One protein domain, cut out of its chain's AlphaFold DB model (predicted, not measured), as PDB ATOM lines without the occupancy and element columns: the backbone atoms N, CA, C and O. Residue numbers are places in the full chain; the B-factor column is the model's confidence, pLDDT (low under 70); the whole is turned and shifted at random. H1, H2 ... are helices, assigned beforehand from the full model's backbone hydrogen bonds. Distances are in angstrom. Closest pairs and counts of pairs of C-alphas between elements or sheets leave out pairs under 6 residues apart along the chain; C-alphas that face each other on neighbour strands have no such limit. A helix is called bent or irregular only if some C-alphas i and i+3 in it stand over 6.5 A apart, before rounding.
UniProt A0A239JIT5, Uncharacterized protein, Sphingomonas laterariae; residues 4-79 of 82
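This is residues 4 to 79 of the 82 residues of an uncharacterized protein of Sphingomonas laterariae (UniProt A0A239JIT5). Three helices lie side by side in a row, H3, H2 and H4, with H2 in the middle, and the long H4 runs on beyond H2 towards the short H1, which lies at the far end of the domain and meets H4 only near H4's last residues. H3 and H4, on the two sides of H2, are apart, and a stretch with no named element, residues 12 to 17, leads from H1 to H2. The printed part has 76 residues with four named helices, in the order H1, H2, H3, H4, and no named strand; the class is all helix, with 54 residues in the helices. The whole is loose, with a radius of gyration of the C-alphas of 14.8 A, and elongated, spanning 47 by 26 by 17 A.

Start at H1, residues 4 to 11, and look across to H4, residues 58 to 79: they only just touch, with 3 pairs of C-alphas within 8 A, the closest being those of Leu 11 and Gly 78 at 6.1 A. H4 touches H1 with residues 77 to 78 alone, and the two run opposite ways at a shallow tilt of 30 degrees. Go on to H2, residues 18 to 30, which is apart from H1. Its residues 25 to 30 alone touch residues 59 to 67 of H4; the closest C-alphas are those of Cys 29 and Ser 59, 4.6 A apart. H2 and H4 run opposite ways at a shallow tilt of 27 degrees. H3, residues 40 to 50, touches H2, and the closest C-alphas are those of Glu 20 and Ala 40 at 5.3 A. These two run the same way at a shallow tilt of 32 degrees, only just short of steep. H3 is apart from H1 and from H4. In H1, H3 and H4 each O i to N i+4 pair is within hydrogen-bond range, and in H2 8 of 9 are.

Find C-alpha 4 at (15.661, -15.225, -9.215); from there H1 runs 10.3 A to C-alpha 11. H2 begins at C-alpha 18, at (24.489, -28.446, 10.131), and measures 18.1 A to C-alpha 30. It is neither bent nor irregular, but only just: C-alphas 25 and 28 are 6.2 A apart. H3 goes from C-alpha 40 to C-alpha 50, 15.3 A. H4, the longest, covers 31.3 A from C-alpha 58 to C-alpha 79, at (16.973, -10.316, 1.506).

Look for the two C-alphas farthest apart at Ala 4 and Gly 52, 47.1 A, while the first and last printed C-alphas are 11.9 A apart. The printed part has no cut, and its three links are short, with 6, 9 and 7 residues in chain order. The mean pLDDT of the printed part of this model is 73.5; residues 4 to 16, 52 to 56, 74 and 76 to 79 are under 70, and H1 has a mean of 49.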
ATOM      1  N   ALA A   4      15.951 -15.403 -10.637       55.66
ATOM      2  CA  ALA A   4      15.661 -15.225  -9.215       55.66
ATOM      3  C   ALA A   4      15.507 -16.554  -8.448       55.66
ATOM      4  O   ALA A   4      15.929 -16.645  -7.298       55.66
ATOM      5  N   ASP A   5      14.976 -17.610  -9.079       50.28
ATOM      6  CA  ASP A   5      14.872 -18.939  -8.448       50.28
ATOM      7  C   ASP A   5      16.241 -19.612  -8.321       50.28
ATOM      8  O   ASP A   5      16.512 -20.336  -7.362       50.28
ATOM      9  N   LYS A   6      17.126 -19.352  -9.292       51.16
ATOM     10  CA  LYS A   6      18.507 -19.838  -9.278       51.16
ATOM     11  C   LYS A   6      19.315 -19.110  -8.202       51.16
ATOM     12  O   LYS A   6      19.985 -19.771  -7.422       51.16
ATOM     13  N   ALA A   7      19.171 -17.788  -8.095       49.44
ATOM     14  CA  ALA A   7      19.814 -16.978  -7.060       49.44
ATOM     15  C   ALA A   7      19.326 -17.324  -5.642       49.44
ATOM     16  O   ALA A   7      20.155 -17.501  -4.756       49.44
ATOM     17  N   LYS A   8      18.015 -17.535  -5.430       47.94
ATOM     18  CA  LYS A   8      17.472 -18.030  -4.148       47.94
ATOM     19  C   LYS A   8      18.035 -19.398  -3.757       47.94
ATOM     20  O   LYS A   8      18.352 -19.615  -2.593       47.94
ATOM     21  N   ARG A   9      18.190 -20.317  -4.718       49.31
ATOM     22  CA  ARG A   9      18.820 -21.628  -4.472       49.31
ATOM     23  C   ARG A   9      20.318 -21.529  -4.195       49.31
ATOM     24  O   ARG A   9      20.815 -22.290  -3.377       49.31
ATOM     25  N   THR A  10      21.017 -20.596  -4.835       47.25
ATOM     26  CA  THR A  10      22.450 -20.362  -4.602       47.25
ATOM     27  C   THR A  10      22.713 -19.635  -3.274       47.25
ATOM     28  O   THR A  10      23.695 -19.946  -2.610       47.25
ATOM     29  N   LEU A  11      21.821 -18.741  -2.831       44.66
ATOM     30  CA  LEU A  11      21.865 -18.086  -1.510       44.66
ATOM     31  C   LEU A  11      21.623 -19.061  -0.345       44.66
ATOM     32  O   LEU A  11      22.161 -18.870   0.738       44.66
ATOM     33  N   LEU A  12      20.897 -20.155  -0.586       49.41
ATOM     34  CA  LEU A  12      20.806 -21.307   0.325       49.41
ATOM     35  C   LEU A  12      22.070 -22.197   0.305       49.41
ATOM     36  O   LEU A  12      22.125 -23.198   1.014       49.41
ATOM     37  N   GLY A  13      23.063 -21.870  -0.529       46.91
ATOM     38  CA  GLY A  13      24.219 -22.714  -0.845       46.91
ATOM     39  C   GLY A  13      25.510 -22.392  -0.091       46.91
ATOM     40  O   GLY A  13      26.466 -23.148  -0.224       46.91
ATOM     41  N   ILE A  14      25.555 -21.330   0.723       50.09
ATOM     42  CA  ILE A  14      26.629 -21.120   1.716       50.09
ATOM     43  C   ILE A  14      26.061 -21.446   3.100       50.09
ATOM     44  O   ILE A  14      26.079 -20.649   4.035       50.09
ATOM     45  N   ALA A  15      25.457 -22.627   3.205       64.06
ATOM     46  CA  ALA A  15      25.053 -23.180   4.480       64.06
ATOM     47  C   ALA A  15      26.331 -23.602   5.206       64.06
ATOM     48  O   ALA A  15      27.055 -24.473   4.722       64.06
ATOM     49  N   ILE A  16      26.618 -22.998   6.362       65.25
ATOM     50  CA  ILE A  16      27.482 -23.668   7.331       65.25
ATOM     51  C   ILE A  16      26.863 -25.062   7.505       65.25
ATOM     52  O   ILE A  16      25.657 -25.134   7.773       65.25
ATOM     53  N   PRO A  17      27.614 -26.157   7.278       75.75
ATOM     54  CA  PRO A  17      27.078 -27.496   7.453       75.75
ATOM     55  C   PRO A  17      26.402 -27.606   8.819       75.75
ATOM     56  O   PRO A  17      26.871 -27.022   9.796       75.75
ATOM     57  N   ARG A  18      25.281 -28.329   8.896       75.00
ATOM     58  CA  ARG A  18      24.489 -28.446  10.131       75.00
ATOM     59  C   ARG A  18      25.367 -28.740  11.348       75.00
ATOM     60  O   ARG A  18      25.191 -28.118  12.392       75.00
ATOM     61  N   ASP A  19      26.305 -29.661  11.187       81.88
ATOM     62  CA  ASP A  19      27.128 -30.156  12.283       81.88
ATOM     63  C   ASP A  19      28.226 -29.146  12.664       81.88
ATOM     64  O   ASP A  19      28.533 -28.987  13.838       81.88
ATOM     65  N   GLU A  20      28.710 -28.337  11.716       83.50
ATOM     66  CA  GLU A  20      29.590 -27.188  11.984       83.50
ATOM     67  C   GLU A  20      28.876 -26.096  12.794       83.50
ATOM     68  O   GLU A  20      29.432 -25.539  13.743       83.50
ATOM     69  N   LEU A  21      27.613 -25.799  12.463       82.00
ATOM     70  CA  LEU A  21      26.803 -24.861  13.243       82.00
ATOM     71  C   LEU A  21      26.530 -25.414  14.645       82.00
ATOM     72  O   LEU A  21      26.676 -24.697  15.637       82.00
ATOM     73  N   ALA A  22      26.156 -26.690  14.734       82.94
ATOM     74  CA  ALA A  22      25.912 -27.355  16.006       82.94
ATOM     75  C   ALA A  22      27.174 -27.375  16.880       82.94
ATOM     76  O   ALA A  22      27.080 -27.076  18.071       82.94
ATOM     77  N   LEU A  23      28.356 -27.620  16.303       86.81
ATOM     78  CA  LEU A  23      29.624 -27.601  17.027       86.81
ATOM     79  C   LEU A  23      29.933 -26.216  17.609       86.81
ATOM     80  O   LEU A  23      30.249 -26.104  18.796       86.81
ATOM     81  N   ARG A  24      29.753 -25.151  16.816       83.50
ATOM     82  CA  ARG A  24      29.945 -23.758  17.268       83.50
ATOM     83  C   ARG A  24      29.035 -23.376  18.436       83.50
ATOM     84  O   ARG A  24      29.414 -22.543  19.255       83.50
ATOM     85  N   ILE A  25      27.846 -23.971  18.514       83.50
ATOM     86  CA  ILE A  25      26.882 -23.775  19.607       83.50
ATOM     87  C   ILE A  25      27.237 -24.658  20.817       83.50
ATOM     88  O   ILE A  25      27.159 -24.206  21.960       83.50
ATOM     89  N   ALA A  26      27.649 -25.906  20.586       84.19
ATOM     90  CA  ALA A  26      27.952 -26.880  21.635       84.19
ATOM     91  C   ALA A  26      29.193 -26.499  22.457       84.19
ATOM     92  O   ALA A  26      29.159 -26.570  23.686       84.19
ATOM     93  N   GLN A  27      30.257 -26.026  21.803       87.12
ATOM     94  CA  GLN A  27      31.508 -25.621  22.453       87.12
ATOM     95  C   GLN A  27      31.313 -24.627  23.620       87.12
ATOM     96  O   GLN A  27      31.734 -24.927  24.742       87.12
ATOM     97  N   PRO A  28      30.638 -23.472  23.437       81.06
ATOM     98  CA  PRO A  28      30.389 -22.544  24.535       81.06
ATOM     99  C   PRO A  28      29.397 -23.091  25.567       81.06
ATOM    100  O   PRO A  28      29.567 -22.798  26.749       81.06
ATOM    101  N   CYS A  29      28.400 -23.889  25.159       80.31
ATOM    102  CA  CYS A  29      27.449 -24.543  26.070       80.31
ATOM    103  C   CYS A  29      28.144 -25.466  27.073       80.31
ATOM    104  O   CYS A  29      27.836 -25.430  28.265       80.31
ATOM    105  N   LEU A  30      29.080 -26.274  26.582       81.69
ATOM    106  CA  LEU A  30      29.769 -27.301  27.359       81.69
ATOM    107  C   LEU A  30      31.079 -26.796  27.981       81.69
ATOM    108  O   LEU A  30      31.658 -27.477  28.820       81.69
ATOM    109  N   GLY A  31      31.552 -25.608  27.587       82.69
ATOM    110  CA  GLY A  31      32.874 -25.111  27.979       82.69
ATOM    111  C   GLY A  31      34.010 -25.963  27.407       82.69
ATOM    112  O   GLY A  31      35.079 -26.053  28.006       82.69
ATOM    113  N   MET A  32      33.762 -26.616  26.271       86.06
ATOM    114  CA  MET A  32      34.669 -27.557  25.620       86.06
ATOM    115  C   MET A  32      35.088 -27.017  24.258       86.06
ATOM    116  O   MET A  32      34.313 -26.346  23.583       86.06
ATOM    117  N   THR A  33      36.293 -27.358  23.812       89.19
ATOM    118  CA  THR A  33      36.789 -26.973  22.488       89.19
ATOM    119  C   THR A  33      37.168 -28.229  21.713       89.19
ATOM    120  O   THR A  33      37.924 -29.050  22.225       89.19
ATOM    121  N   ALA A  34      36.654 -28.387  20.489       88.38
ATOM    122  CA  ALA A  34      37.093 -29.445  19.588       88.38
ATOM    123  C   ALA A  34      38.561 -29.246  19.187       88.38
ATOM    124  O   ALA A  34      39.025 -28.111  19.047       88.38
ATOM    125  N   ALA A  35      39.293 -30.342  18.985       87.94
ATOM    126  CA  ALA A  35      40.664 -30.258  18.507       87.94
ATOM    127  C   ALA A  35      40.700 -29.719  17.058       87.94
ATOM    128  O   ALA A  35      39.832 -30.078  16.254       87.94
ATOM    129  N   PRO A  36      41.684 -28.872  16.693       85.06
ATOM    130  CA  PRO A  36      41.789 -28.334  15.338       85.06
ATOM    131  C   PRO A  36      41.864 -29.444  14.283       85.06
ATOM    132  O   PRO A  36      42.637 -30.386  14.434       85.06
ATOM    133  N   GLY A  37      41.084 -29.314  13.209       85.81
ATOM    134  CA  GLY A  37      41.059 -30.285  12.109       85.81
ATOM    135  C   GLY A  37      40.230 -31.548  12.366       85.81
ATOM    136  O   GLY A  37      40.209 -32.419  11.503       85.81
ATOM    137  N   THR A  38      39.549 -31.649  13.511       89.06
ATOM    138  CA  THR A  38      38.562 -32.715  13.763       89.06
ATOM    139  C   THR A  38      37.308 -32.460  12.931       89.06
ATOM    140  O   THR A  38      36.868 -31.312  12.843       89.06
ATOM    141  N   ASP A  39      36.718 -33.512  12.358       92.44
ATOM    142  CA  ASP A  39      35.408 -33.409  11.711       92.44
ATOM    143  C   ASP A  39      34.340 -32.964  12.722       92.44
ATOM    144  O   ASP A  39      34.353 -33.373  13.888       92.44
ATOM    145  N   ALA A  40      33.403 -32.119  12.290       87.31
ATOM    146  CA  ALA A  40      32.405 -31.553  13.190       87.31
ATOM    147  C   ALA A  40      31.498 -32.619  13.824       87.31
ATOM    148  O   ALA A  40      31.117 -32.488  14.990       87.31
ATOM    149  N   THR A  41      31.207 -33.697  13.093       88.19
ATOM    150  CA  THR A  41      30.414 -34.833  13.579       88.19
ATOM    151  C   THR A  41      31.174 -35.592  14.661       88.19
ATOM    152  O   THR A  41      30.646 -35.825  15.745       88.19
ATOM    153  N   GLU A  42      32.445 -35.912  14.407       90.19
ATOM    154  CA  GLU A  42      33.303 -36.617  15.367       90.19
ATOM    155  C   GLU A  42      33.519 -35.796  16.646       90.19
ATOM    156  O   GLU A  42      33.522 -36.336  17.757       90.19
ATOM    157  N   ALA A  43      33.661 -34.476  16.507       90.25
ATOM    158  CA  ALA A  43      33.794 -33.567  17.635       90.25
ATOM    159  C   ALA A  43      32.519 -33.507  18.491       90.25
ATOM    160  O   ALA A  43      32.612 -33.511  19.722       90.25
ATOM    161  N   LEU A  44      31.340 -33.476  17.860       86.69
ATOM    162  CA  LEU A  44      30.053 -33.518  18.557       86.69
ATOM    163  C   LEU A  44      29.846 -34.850  19.283       86.69
ATOM    164  O   LEU A  44      29.472 -34.835  20.454       86.69
ATOM    165  N   ASP A  45      30.166 -35.976  18.645       86.81
ATOM    166  CA  ASP A  45      30.093 -37.306  19.267       86.81
ATOM    167  C   ASP A  45      31.015 -37.416  20.489       86.81
ATOM    168  O   ASP A  45      30.661 -38.025  21.503       86.81
ATOM    169  N   ALA A  46      32.216 -36.838  20.412       86.31
ATOM    170  CA  ALA A  46      33.140 -36.799  21.539       86.31
ATOM    171  C   ALA A  46      32.605 -35.918  22.677       86.31
ATOM    172  O   ALA A  46      32.695 -36.300  23.845       86.31
ATOM    173  N   MET A  47      32.031 -34.758  22.344       85.88
ATOM    174  CA  MET A  47      31.401 -33.874  23.323       85.88
ATOM    175  C   MET A  47      30.201 -34.534  23.995       85.88
ATOM    176  O   MET A  47      30.098 -34.427  25.208       85.88
ATOM    177  N   ASP A  48      29.355 -35.261  23.266       83.19
ATOM    178  CA  ASP A  48      28.193 -35.968  23.822       83.19
ATOM    179  C   ASP A  48      28.605 -37.048  24.836       83.19
ATOM    180  O   ASP A  48      28.063 -37.124  25.936       83.19
ATOM    181  N   ARG A  49      29.657 -37.821  24.530       83.12
ATOM    182  CA  ARG A  49      30.194 -38.844  25.453       83.12
ATOM    183  C   ARG A  49      30.811 -38.257  26.721       83.12
ATOM    184  O   ARG A  49      30.844 -38.925  27.753       83.12
ATOM    185  N   LEU A  50      31.371 -37.054  26.622       79.50
ATOM    186  CA  LEU A  50      32.051 -36.362  27.718       79.50
ATOM    187  C   LEU A  50      31.117 -35.415  28.480       79.50
ATOM    188  O   LEU A  50      31.437 -35.011  29.602       79.50
ATOM    189  N   ALA A  51      29.983 -35.052  27.880       70.06
ATOM    190  CA  ALA A  51      29.023 -34.138  28.453       70.06
ATOM    191  C   ALA A  51      28.323 -34.810  29.636       70.06
ATOM    192  O   ALA A  51      27.416 -35.629  29.504       70.06
ATOM    193  N   GLY A  52      28.745 -34.417  30.836       68.94
ATOM    194  CA  GLY A  52      27.904 -34.513  32.021       68.94
ATOM    195  C   GLY A  52      26.681 -33.583  31.917       68.94
ATOM    196  O   GLY A  52      26.419 -32.995  30.865       68.94
ATOM    197  N   PRO A  53      25.915 -33.398  33.003       68.44
ATOM    198  CA  PRO A  53      24.771 -32.486  32.997       68.44
ATOM    199  C   PRO A  53      25.174 -31.083  32.514       68.44
ATOM    200  O   PRO A  53      26.066 -30.450  33.081       68.44
ATOM    201  N   VAL A  54      24.507 -30.606  31.458       63.59
ATOM    202  CA  VAL A  54      24.829 -29.329  30.807       63.59
ATOM    203  C   VAL A  54      24.508 -28.171  31.758       63.59
ATOM    204  O   VAL A  54      23.359 -28.051  32.200       63.59
ATOM    205  N   PRO A  55      25.474 -27.290  32.078       62.34
ATOM    206  CA  PRO A  55      25.226 -26.159  32.960       62.34
ATOM    207  C   PRO A  55      24.264 -25.160  32.297       62.34
ATOM    208  O   PRO A  55      24.609 -24.452  31.350       62.34
ATOM    209  N   MET A  56      23.037 -25.083  32.815       63.69
ATOM    210  CA  MET A  56      22.038 -24.101  32.386       63.69
ATOM    211  C   MET A  56      22.406 -22.714  32.928       63.69
ATOM    212  O   MET A  56      22.534 -22.527  34.137       63.69
ATOM    213  N   GLY A  57      22.597 -21.727  32.046       72.88
ATOM    214  CA  GLY A  57      23.028 -20.383  32.444       72.88
ATOM    215  C   GLY A  57      23.627 -19.551  31.308       72.88
ATOM    216  O   GLY A  57      23.142 -19.570  30.178       72.88
ATOM    217  N   THR A  58      24.690 -18.797  31.603       72.81
ATOM    218  CA  THR A  58      25.352 -17.871  30.661       72.81
ATOM    219  C   THR A  58      25.830 -18.553  29.378       72.81
ATOM    220  O   THR A  58      25.737 -17.963  28.304       72.81
ATOM    221  N   SER A  59      26.292 -19.800  29.472       71.19
ATOM    222  CA  SER A  59      26.727 -20.603  28.328       71.19
ATOM    223  C   SER A  59      25.600 -20.843  27.317       71.19
ATOM    224  O   SER A  59      25.798 -20.663  26.119       71.19
ATOM    225  N   PHE A  60      24.386 -21.120  27.800       71.94
ATOM    226  CA  PHE A  60      23.204 -21.302  26.953       71.94
ATOM    227  C   PHE A  60      22.756 -19.993  26.293       71.94
ATOM    228  O   PHE A  60      22.367 -19.983  25.130       71.94
ATOM    229  N   ARG A  61      22.857 -18.864  27.011       72.62
ATOM    230  CA  ARG A  61      22.557 -17.538  26.439       72.62
ATOM    231  C   ARG A  61      23.500 -17.205  25.285       72.62
ATOM    232  O   ARG A  61      23.034 -16.833  24.220       72.62
ATOM    233  N   ARG A  62      24.805 -17.444  25.456       70.50
ATOM    234  CA  ARG A  62      25.806 -17.239  24.391       70.50
ATOM    235  C   ARG A  62      25.557 -18.128  23.172       70.50
ATOM    236  O   ARG A  62      25.710 -17.673  22.046       70.50
ATOM    237  N   ALA A  63      25.157 -19.377  23.394       73.31
ATOM    238  CA  ALA A  63      24.755 -20.293  22.332       73.31
ATOM    239  C   ALA A  63      23.499 -19.818  21.582       73.31
ATOM    240  O   ALA A  63      23.468 -19.860  20.352       73.31
ATOM    241  N   ALA A  64      22.491 -19.327  22.305       72.81
ATOM    242  CA  ALA A  64      21.294 -18.746  21.706       72.81
ATOM    243  C   ALA A  64      21.627 -17.489  20.883       72.81
ATOM    244  O   ALA A  64      21.176 -17.382  19.746       72.81
ATOM    245  N   ASP A  65      22.468 -16.592  21.405       71.75
ATOM    246  CA  ASP A  65      22.917 -15.389  20.691       71.75
ATOM    247  C   ASP A  65      23.670 -15.746  19.400       71.75
ATOM    248  O   ASP A  65      23.417 -15.155  18.351       71.75
ATOM    249  N   ALA A  66      24.553 -16.753  19.445       71.81
ATOM    250  CA  ALA A  66      25.282 -17.231  18.270       71.81
ATOM    251  C   ALA A  66      24.344 -17.821  17.202       71.81
ATOM    252  O   ALA A  66      24.510 -17.545  16.012       71.81
ATOM    253  N   ALA A  67      23.331 -18.590  17.616       76.12
ATOM    254  CA  ALA A  67      22.317 -19.117  16.706       76.12
ATOM    255  C   ALA A  67      21.480 -17.989  16.079       76.12
ATOM    256  O   ALA A  67      21.271 -17.974  14.866       76.12
ATOM    257  N   VAL A  68      21.038 -17.021  16.887       73.38
ATOM    258  CA  VAL A  68      20.272 -15.850  16.434       73.38
ATOM    259  C   VAL A  68      21.077 -15.024  15.432       73.38
ATOM    260  O   VAL A  68      20.546 -14.681  14.375       73.38
ATOM    261  N   LEU A  69      22.355 -14.752  15.711       73.81
ATOM    262  CA  LEU A  69      23.237 -14.023  14.799       73.81
ATOM    263  C   LEU A  69      23.359 -14.741  13.449       73.81
ATOM    264  O   LEU A  69      23.156 -14.115  12.411       73.81
ATOM    265  N   TYR A  70      23.591 -16.058  13.463       75.19
ATOM    266  CA  TYR A  70      23.672 -16.851  12.236       75.19
ATOM    267  C   TYR A  70      22.372 -16.800  11.418       75.19
ATOM    268  O   TYR A  70      22.402 -16.602  10.201       75.19
ATOM    269  N   PHE A  71      21.213 -16.924  12.073       74.94
ATOM    270  CA  PHE A  71      19.928 -16.804  11.385       74.94
ATOM    271  C   PHE A  71      19.716 -15.404  10.801       74.94
ATOM    272  O   PHE A  71      19.252 -15.290   9.667       74.94
ATOM    273  N   HIS A  72      20.091 -14.347  11.524       72.94
ATOM    274  CA  HIS A  72      20.029 -12.977  11.013       72.94
ATOM    275  C   HIS A  72      20.926 -12.766   9.793       72.94
ATOM    276  O   HIS A  72      20.478 -12.174   8.810       72.94
ATOM    277  N   GLU A  73      22.163 -13.263   9.822       71.81
ATOM    278  CA  GLU A  73      23.082 -13.214   8.681       71.81
ATOM    279  C   GLU A  73      22.489 -13.927   7.460       71.81
ATOM    280  O   GLU A  73      22.461 -13.357   6.367       71.81
ATOM    281  N   CYS A  74      21.923 -15.122   7.656       69.00
ATOM    282  CA  CYS A  74      21.275 -15.886   6.589       69.00
ATOM    283  C   CYS A  74      20.059 -15.155   5.998       69.00
ATOM    284  O   CYS A  74      19.898 -15.093   4.776       69.00
ATOM    285  N   ILE A  75      19.203 -14.578   6.847       70.50
ATOM    286  CA  ILE A  75      18.009 -13.836   6.415       70.50
ATOM    287  C   ILE A  75      18.405 -12.569   5.650       70.50
ATOM    288  O   ILE A  75      17.839 -12.292   4.592       70.50
ATOM    289  N   ASN A  76      19.385 -11.814   6.151       69.25
ATOM    290  CA  ASN A  76      19.847 -10.579   5.520       69.25
ATOM    291  C   ASN A  76      20.521 -10.849   4.170       69.25
ATOM    292  O   ASN A  76      20.222 -10.153   3.199       69.25
ATOM    293  N   ALA A  77      21.357 -11.887   4.078       65.12
ATOM    294  CA  ALA A  77      21.954 -12.312   2.813       65.12
ATOM    295  C   ALA A  77      20.879 -12.710   1.786       65.12
ATOM    296  O   ALA A  77      20.965 -12.333   0.621       65.12
ATOM    297  N   GLY A  78      19.827 -13.412   2.223       60.69
ATOM    298  CA  GLY A  78      18.689 -13.778   1.375       60.69
ATOM    299  C   GLY A  78      17.763 -12.617   0.986       60.69
ATOM    300  O   GLY A  78      16.960 -12.771   0.065       60.69
ATOM    301  N   SER A  79      17.857 -11.477   1.679       59.38
ATOM    302  CA  SER A  79      16.973 -10.316   1.506       59.38
ATOM    303  C   SER A  79      17.599  -9.175   0.700       59.38
ATOM    304  O   SER A  79      16.893  -8.218   0.382       59.38
TER     305      SER A  79